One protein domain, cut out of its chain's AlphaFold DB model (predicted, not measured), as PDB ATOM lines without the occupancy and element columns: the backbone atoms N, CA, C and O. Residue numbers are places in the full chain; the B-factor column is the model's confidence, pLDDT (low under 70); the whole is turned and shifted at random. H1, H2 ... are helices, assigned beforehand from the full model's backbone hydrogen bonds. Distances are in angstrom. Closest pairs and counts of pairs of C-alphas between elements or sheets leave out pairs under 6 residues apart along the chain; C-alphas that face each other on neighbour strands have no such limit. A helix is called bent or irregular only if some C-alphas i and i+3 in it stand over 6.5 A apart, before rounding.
ATOM      1  N   PRO A  99     -38.057  -1.034 -39.133       95.56
ATOM      2  CA  PRO A  99     -37.210  -2.221 -38.969       95.56
ATOM      3  C   PRO A  99     -37.061  -2.705 -37.519       95.56
ATOM      4  O   PRO A  99     -37.034  -3.906 -37.262       95.56
ATOM      5  N   ALA A 100     -37.021  -1.785 -36.551       96.12
ATOM      6  CA  ALA A 100     -36.934  -2.130 -35.131       96.12
ATOM      7  C   ALA A 100     -38.201  -2.830 -34.601       96.12
ATOM      8  O   ALA A 100     -38.109  -3.725 -33.761       96.12
ATOM      9  N   GLU A 101     -39.382  -2.448 -35.094       97.88
ATOM     10  CA  GLU A 101     -40.647  -3.084 -34.720       97.88
ATOM     11  C   GLU A 101     -40.824  -4.432 -35.434       97.88
ATOM     12  O   GLU A 101     -41.319  -5.376 -34.817       97.88
ATOM     13  N   GLN A 102     -40.354  -4.560 -36.685       98.00
ATOM     14  CA  GLN A 102     -40.284  -5.854 -37.381       98.00
ATOM     15  C   GLN A 102     -39.413  -6.841 -36.599       98.00
ATOM     16  O   GLN A 102     -39.876  -7.931 -36.266       98.00
ATOM     17  N   LEU A 103     -38.207  -6.413 -36.210       97.94
ATOM     18  CA  LEU A 103     -37.277  -7.201 -35.401       97.94
ATOM     19  C   LEU A 103     -37.916  -7.647 -34.086       97.94
ATOM     20  O   LEU A 103     -37.866  -8.828 -33.733       97.94
ATOM     21  N   LEU A 104     -38.547  -6.717 -33.361       98.50
ATOM     22  CA  LEU A 104     -39.213  -7.033 -32.101       98.50
ATOM     23  C   LEU A 104     -40.315  -8.078 -32.305       98.50
ATOM     24  O   LEU A 104     -40.415  -9.017 -31.512       98.50
ATOM     25  N   TYR A 105     -41.115  -7.938 -33.368       98.44
ATOM     26  CA  TYR A 105     -42.151  -8.905 -33.712       98.44
ATOM     27  C   TYR A 105     -41.572 -10.281 -34.026       98.44
ATOM     28  O   TYR A 105     -42.022 -11.267 -33.448       98.44
ATOM     29  N   GLN A 106     -40.556 -10.356 -34.888       98.06
ATOM     30  CA  GLN A 106     -39.912 -11.610 -35.279       98.06
ATOM     31  C   GLN A 106     -39.366 -12.341 -34.048       98.06
ATOM     32  O   GLN A 106     -39.708 -13.500 -33.806       98.06
ATOM     33  N   VAL A 107     -38.602 -11.655 -33.191       97.88
ATOM     34  CA  VAL A 107     -38.069 -12.253 -31.956       97.88
ATOM     35  C   VAL A 107     -39.194 -12.676 -31.015       97.88
ATOM     36  O   VAL A 107     -39.179 -13.796 -30.498       97.88
ATOM     37  N   GLY A 108     -40.203 -11.829 -30.807       97.50
ATOM     38  CA  GLY A 108     -41.346 -12.173 -29.964       97.50
ATOM     39  C   GLY A 108     -42.130 -13.375 -30.500       97.50
ATOM     40  O   GLY A 108     -42.525 -14.245 -29.724       97.50
ATOM     41  N   ARG A 109     -42.277 -13.496 -31.823       96.56
ATOM     42  CA  ARG A 109     -42.912 -14.641 -32.483       96.56
ATOM     43  C   ARG A 109     -42.097 -15.917 -32.289       96.56
ATOM     44  O   ARG A 109     -42.660 -16.936 -31.892       96.56
ATOM     45  N   ARG A 110     -40.779 -15.866 -32.522       95.31
ATOM     46  CA  ARG A 110     -39.871 -17.029 -32.409       95.31
ATOM     47  C   ARG A 110     -39.616 -17.480 -30.972       95.31
ATOM     48  O   ARG A 110     -39.185 -18.606 -30.749       95.31
ATOM     49  N   THR A 111     -39.908 -16.628 -29.994       95.25
ATOM     50  CA  THR A 111     -39.819 -16.953 -28.561       95.25
ATOM     51  C   THR A 111     -41.168 -17.300 -27.928       95.25
ATOM     52  O   THR A 111     -41.219 -17.588 -26.733       95.25
ATOM     53  N   GLY A 112     -42.259 -17.299 -28.706       94.56
ATOM     54  CA  GLY A 112     -43.611 -17.607 -28.226       94.56
ATOM     55  C   GLY A 112     -44.270 -16.493 -27.403       94.56
ATOM     56  O   GLY A 112     -45.320 -16.715 -26.805       94.56
ATOM     57  N   VAL A 113     -43.676 -15.298 -27.361       96.94
ATOM     58  CA  VAL A 113     -44.232 -14.119 -26.676       96.94
ATOM     59  C   VAL A 113     -45.400 -13.517 -27.464       96.94
ATOM     60  O   VAL A 113     -46.382 -13.060 -26.870       96.94
ATOM     61  N   PHE A 114     -45.307 -13.543 -28.796       97.75
ATOM     62  CA  PHE A 114     -46.342 -13.062 -29.708       97.75
ATOM     63  C   PHE A 114     -46.966 -14.212 -30.500       97.75
ATOM     64  O   PHE A 114     -46.269 -15.102 -30.991       97.75
ATOM     65  N   GLN A 115     -48.285 -14.155 -30.645       94.94
ATOM     66  CA  GLN A 115     -49.102 -15.013 -31.505       94.94
ATOM     67  C   GLN A 115     -49.731 -14.216 -32.654       94.94
ATOM     68  O   GLN A 115     -50.030 -14.774 -33.709       94.94
ATOM     69  N   ARG A 116     -49.937 -12.908 -32.452       96.81
ATOM     70  CA  ARG A 116     -50.591 -11.985 -33.387       96.81
ATOM     71  C   ARG A 116     -49.782 -10.707 -33.519       96.81
ATOM     72  O   ARG A 116     -49.083 -10.322 -32.585       96.81
ATOM     73  N   LEU A 117     -49.906 -10.015 -34.643       97.94
ATOM     74  CA  LEU A 117     -49.252  -8.728 -34.864       97.94
ATOM     75  C   LEU A 117     -49.676  -7.689 -33.821       97.94
ATOM     76  O   LEU A 117     -48.852  -6.916 -33.341       97.94
ATOM     77  N   ASP A 118     -50.943  -7.721 -33.413       97.88
ATOM     78  CA  ASP A 118     -51.495  -6.779 -32.439       97.88
ATOM     79  C   ASP A 118     -50.932  -6.986 -31.016       97.88
ATOM     80  O   ASP A 118     -51.028  -6.078 -30.190       97.88
ATOM     81  N   ASP A 119     -50.251  -8.107 -30.735       98.12
ATOM     82  CA  ASP A 119     -49.527  -8.294 -29.468       98.12
ATOM     83  C   ASP A 119     -48.372  -7.288 -29.308       98.12
ATOM     84  O   ASP A 119     -47.930  -7.021 -28.186       98.12
ATOM     85  N   LEU A 120     -47.922  -6.658 -30.404       97.69
ATOM     86  CA  LEU A 120     -47.009  -5.515 -30.356       97.69
ATOM     87  C   LEU A 120     -47.581  -4.324 -29.587       97.69
ATOM     88  O   LEU A 120     -46.801  -3.445 -29.239       97.69
ATOM     89  N   GLN A 121     -48.891  -4.255 -29.345       97.38
ATOM     90  CA  GLN A 121     -49.524  -3.176 -28.584       97.38
ATOM     91  C   GLN A 121     -49.599  -3.471 -27.079       97.38
ATOM     92  O   GLN A 121     -49.869  -2.563 -26.297       97.38
ATOM     93  N   ASP A 122     -49.334  -4.710 -26.654       98.38
ATOM     94  CA  ASP A 122     -49.346  -5.109 -25.245       98.38
ATOM     95  C   ASP A 122     -48.004  -4.745 -24.575       98.38
ATOM     96  O   ASP A 122     -46.969  -5.345 -24.893       98.38
ATOM     97  N   PRO A 123     -47.972  -3.796 -23.616       97.81
ATOM     98  CA  PRO A 123     -46.725  -3.357 -22.990       97.81
ATOM     99  C   PRO A 123     -45.981  -4.471 -22.245       97.81
ATOM    100  O   PRO A 123     -44.749  -4.465 -22.210       97.81
ATOM    101  N   VAL A 124     -46.709  -5.431 -21.664       98.25
ATOM    102  CA  VAL A 124     -46.124  -6.552 -20.917       98.25
ATOM    103  C   VAL A 124     -45.437  -7.500 -21.890       98.25
ATOM    104  O   VAL A 124     -44.258  -7.822 -21.719       98.25
ATOM    105  N   ARG A 125     -46.127  -7.889 -22.969       98.31
ATOM    106  CA  ARG A 125     -45.542  -8.761 -24.000       98.31
ATOM    107  C   ARG A 125     -44.375  -8.091 -24.715       98.31
ATOM    108  O   ARG A 125     -43.339  -8.726 -24.895       98.31
ATOM    109  N   ARG A 126     -44.476  -6.797 -25.041       98.25
ATOM    110  CA  ARG A 126     -43.341  -6.022 -25.573       98.25
ATOM    111  C   ARG A 126     -42.135  -6.075 -24.641       98.25
ATOM    112  O   ARG A 126     -41.021  -6.257 -25.118       98.25
ATOM    113  N   GLY A 127     -42.342  -5.930 -23.330       98.25
ATOM    114  CA  GLY A 127     -41.276  -6.049 -22.333       98.25
ATOM    115  C   GLY A 127     -40.586  -7.414 -22.379       98.25
ATOM    116  O   GLY A 127     -39.359  -7.486 -22.410       98.25
ATOM    117  N   HIS A 128     -41.362  -8.496 -22.475       98.31
ATOM    118  CA  HIS A 128     -40.818  -9.849 -22.619       98.31
ATOM    119  C   HIS A 128     -40.068 -10.059 -23.941       98.31
ATOM    120  O   HIS A 128     -38.992 -10.650 -23.941       98.31
ATOM    121  N   ALA A 129     -40.588  -9.551 -25.060       98.12
ATOM    122  CA  ALA A 129     -39.903  -9.635 -26.347       98.12
ATOM    123  C   ALA A 129     -38.586  -8.836 -26.335       98.12
ATOM    124  O   ALA A 129     -37.559  -9.346 -26.777       98.12
ATOM    125  N   ARG A 130     -38.576  -7.632 -25.741       98.31
ATOM    126  CA  ARG A 130     -37.358  -6.822 -25.560       98.31
ATOM    127  C   ARG A 130     -36.312  -7.530 -24.710       98.31
ATOM    128  O   ARG A 130     -35.143  -7.514 -25.073       98.31
ATOM    129  N   HIS A 131     -36.728  -8.213 -23.645       98.19
ATOM    130  CA  HIS A 131     -35.812  -9.027 -22.850       98.19
ATOM    131  C   HIS A 131     -35.084 -10.074 -23.707       98.19
ATOM    132  O   HIS A 131     -33.883 -10.273 -23.547       98.19
ATOM    133  N   TRP A 132     -35.784 -10.724 -24.643       97.88
ATOM    134  CA  TRP A 132     -35.156 -11.674 -25.564       97.88
ATOM    135  C   TRP A 132     -34.249 -11.002 -26.594       97.88
ATOM    136  O   TRP A 132     -33.172 -11.531 -26.869       97.88
ATOM    137  N   VAL A 133     -34.642  -9.836 -27.116       97.94
ATOM    138  CA  VAL A 133     -33.796  -9.020 -28.003       97.94
ATOM    139  C   VAL A 133     -32.472  -8.679 -27.316       97.94
ATOM    140  O   VAL A 133     -31.409  -8.926 -27.878       97.94
ATOM    141  N   GLU A 134     -32.518  -8.193 -26.075       97.69
ATOM    142  CA  GLU A 134     -31.326  -7.874 -25.279       97.69
ATOM    143  C   GLU A 134     -30.501  -9.126 -24.965       97.69
ATOM    144  O   GLU A 134     -29.285  -9.142 -25.156       97.69
ATOM    145  N   ARG A 135     -31.158 -10.206 -24.525       97.00
ATOM    146  CA  ARG A 135     -30.499 -11.460 -24.139       97.00
ATOM    147  C   ARG A 135     -29.708 -12.092 -25.283       97.00
ATOM    148  O   ARG A 135     -28.663 -12.686 -25.024       97.00
ATOM    149  N   PHE A 136     -30.214 -12.012 -26.511       96.31
ATOM    150  CA  PHE A 136     -29.545 -12.552 -27.696       96.31
ATOM    151  C   PHE A 136     -28.761 -11.495 -28.483       96.31
ATOM    152  O   PHE A 136     -28.219 -11.829 -29.532       96.31
ATOM    153  N   ALA A 137     -28.677 -10.253 -27.985       96.69
ATOM    154  CA  ALA A 137     -28.045  -9.125 -28.670       96.69
ATOM    155  C   ALA A 137     -28.519  -8.987 -30.131       96.69
ATOM    156  O   ALA A 137     -27.712  -8.882 -31.058       96.69
ATOM    157  N   VAL A 138     -29.839  -9.049 -30.334       97.12
ATOM    158  CA  VAL A 138     -30.435  -9.035 -31.673       97.12
ATOM    159  C   VAL A 138     -30.358  -7.632 -32.267       97.12
ATOM    160  O   VAL A 138     -30.756  -6.655 -31.634       97.12
ATOM    161  N   THR A 139     -29.871  -7.546 -33.498       95.44
ATOM    162  CA  THR A 139     -29.768  -6.332 -34.306       95.44
ATOM    163  C   THR A 139     -30.393  -6.576 -35.682       95.44
ATOM    164  O   THR A 139     -30.616  -7.731 -36.055       95.44
ATOM    165  N   PRO A 140     -30.687  -5.523 -36.466       92.25
ATOM    166  CA  PRO A 140     -31.183  -5.691 -37.832       92.25
ATOM    167  C   PRO A 140     -30.275  -6.558 -38.716       92.25
ATOM    168  O   PRO A 140     -30.761  -7.214 -39.626       92.25
ATOM    169  N   GLU A 141     -28.971  -6.596 -38.437       92.19
ATOM    170  CA  GLU A 141     -27.985  -7.354 -39.210       92.19
ATOM    171  C   GLU A 141     -27.942  -8.849 -38.862       92.19
ATOM    172  O   GLU A 141     -27.421  -9.634 -39.650       92.19
ATOM    173  N   ASN A 142     -28.435  -9.254 -37.684       95.00
ATOM    174  CA  ASN A 142     -28.362 -10.647 -37.223       95.00
ATOM    175  C   ASN A 142     -29.727 -11.285 -36.928       95.00
ATOM    176  O   ASN A 142     -29.775 -12.464 -36.564       95.00
ATOM    177  N   VAL A 143     -30.823 -10.531 -37.069       95.88
ATOM    178  CA  VAL A 143     -32.167 -10.985 -36.700       95.88
ATOM    179  C   VAL A 143     -32.527 -12.300 -37.376       95.88
ATOM    180  O   VAL A 143     -32.975 -13.207 -36.684       95.88
ATOM    181  N   ASP A 144     -32.241 -12.450 -38.667       93.12
ATOM    182  CA  ASP A 144     -32.599 -13.643 -39.438       93.12
ATOM    183  C   ASP A 144     -31.820 -14.886 -38.988       93.12
ATOM    184  O   ASP A 144     -32.369 -15.984 -38.870       93.12
ATOM    185  N   GLN A 145     -30.543 -14.710 -38.637       92.50
ATOM    186  CA  GLN A 145     -29.735 -15.784 -38.066       92.50
ATOM    187  C   GLN A 145     -30.283 -16.212 -36.697       92.50
ATOM    188  O   GLN A 145     -30.392 -17.406 -36.405       92.50
ATOM    189  N   VAL A 146     -30.627 -15.244 -35.841       94.81
ATOM    190  CA  VAL A 146     -31.146 -15.521 -34.497       94.81
ATOM    191  C   VAL A 146     -32.525 -16.176 -34.571       94.81
ATOM    192  O   VAL A 146     -32.761 -17.169 -33.883       94.81
ATOM    193  N   THR A 147     -33.436 -15.662 -35.398       93.50
ATOM    194  CA  THR A 147     -34.788 -16.213 -35.561       93.50
ATOM    195  C   THR A 147     -34.737 -17.622 -36.139       93.50
ATOM    196  O   THR A 147     -35.404 -18.504 -35.594       93.50
ATOM    197  N   GLY A 148     -33.871 -17.876 -37.123       91.56
ATOM    198  CA  GLY A 148     -33.604 -19.216 -37.644       91.56
ATOM    199  C   GLY A 148     -33.130 -20.188 -36.556       91.56
ATOM    200  O   GLY A 148     -33.685 -21.277 -36.410       91.56
ATOM    201  N   ALA A 149     -32.175 -19.782 -35.714       90.56
ATOM    202  CA  ALA A 149     -31.698 -20.611 -34.602       90.56
ATOM    203  C   ALA A 149     -32.771 -20.852 -33.520       90.56
ATOM    204  O   ALA A 149     -32.829 -21.926 -32.919       90.56
ATOM    205  N   LEU A 150     -33.640 -19.872 -33.257       91.81
ATOM    206  CA  LEU A 150     -34.766 -20.028 -32.333       91.81
ATOM    207  C   LEU A 150     -35.804 -21.025 -32.861       91.81
ATOM    208  O   LEU A 150     -36.359 -21.790 -32.071       91.81
ATOM    209  N   MET A 151     -36.035 -21.049 -34.176       90.31
ATOM    210  CA  MET A 151     -36.965 -21.984 -34.814       90.31
ATOM    211  C   MET A 151     -36.534 -23.446 -34.671       90.31
ATOM    212  O   MET A 151     -37.403 -24.297 -34.497       90.31
ATOM    213  N   GLN A 152     -35.227 -23.735 -34.644       86.88
ATOM    214  CA  GLN A 152     -34.689 -25.097 -34.470       86.88
ATOM    215  C   GLN A 152     -35.128 -25.779 -33.165       86.88
ATOM    216  O   GLN A 152     -35.040 -26.990 -33.037       86.88
ATOM    217  N   ARG A 153     -35.645 -25.032 -32.182       84.81
ATOM    218  CA  ARG A 153     -36.169 -25.603 -30.927       84.81
ATOM    219  C   ARG A 153     -37.523 -26.298 -31.082       84.81
ATOM    220  O   ARG A 153     -37.967 -26.955 -30.143       84.81
ATOM    221  N   PHE A 154     -38.201 -26.086 -32.206       81.62
ATOM    222  CA  PHE A 154     -39.548 -26.593 -32.478       81.62
ATOM    223  C   PHE A 154     -39.574 -27.656 -33.582       81.62
ATOM    224  O   PHE A 154     -40.663 -28.062 -33.991       81.62
ATOM    225  N   ILE A 155     -38.403 -28.046 -34.090       79.50
ATOM    226  CA  ILE A 155     -38.228 -28.965 -35.215       79.50
ATOM    227  C   ILE A 155     -37.586 -30.257 -34.706       79.50
ATOM    228  O   ILE A 155     -36.749 -30.170 -33.780       79.50
TER     229      ILE A 155
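This is residues 99 to 155 of the 155 residues of a protein of Desulfobulbaceae bacterium (UniProt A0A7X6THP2). The longest helix, H3, crosses H1 at a right angle, and H4 runs beside H1 in the same direction, shifted along it toward the last printed residue. H1 is the middle piece, with H3 and H4 packed on it, while the short helix H2 sits near H1 and meets H3 at a corner. The printed part has 57 residues with four named helices, in the order H1, H2, H3, H4, and no named strand; its class is all helix. It is compact, with a radius of gyration of the C-alphas of 10.3 A and spans of 25 by 24 by 17 A.

H3, residues 123 to 135, touches H1, residues 99 to 110, about perpendicular at 90 degrees. Their closest C-alphas are those of Ala 129 and Gly 108, 4.6 A apart, and H1 touches H3 with residues 104 to 108 alone. H2, residues 117 to 121, and H3 only just touch, with 3 pairs of C-alphas within 8 A, and they touch only at the corner by their link; H3 does so with residues 125 to 126 alone. The closest C-alphas there are those of Leu 120 and Arg 126, 6.0 A apart. H1 and H2 are close but not clearly touching, with the C-alphas of Tyr 105 and Leu 120 closest at 6.8 A. H4, residues 143 to 154, touches H1 at a shallow tilt of 11 degrees, the same way; the closest C-alphas are those of Arg 110 and Leu 150, 5.9 A apart. H4 is apart from H2 and from H3. In H1 and H3 every O i to N i+4 pair is within hydrogen-bond range; in H4 it is 6 of 8, and in H2 0 of 1, beside 2 of 2 O i to N i+3 pairs.

H3 measures 18.2 A from its first to its last C-alpha, beginning with C-alpha 123 at (-46.725, -3.357, -22.990). H1 measures 16.4 A and begins with C-alpha 99 at (-37.210, -2.221, -38.969). H4 measures 17.8 A and ends with C-alpha 154 at (-39.548, -26.593, -32.478). H2 measures 8.4 A. No helix is bent or irregular.

The two C-alphas farthest apart are those of Pro 123 and Ile 155, at 29.6 A. The printed part has no cut and ends at Ile 155, the chain's last residue. The link from H2 to H3 is tight, with 1 residue between them; those from H1 to H2, with 6, and from H3 to H4, with 7, are short. The mean pLDDT of the printed part is 95.4, and no printed residue is under 70.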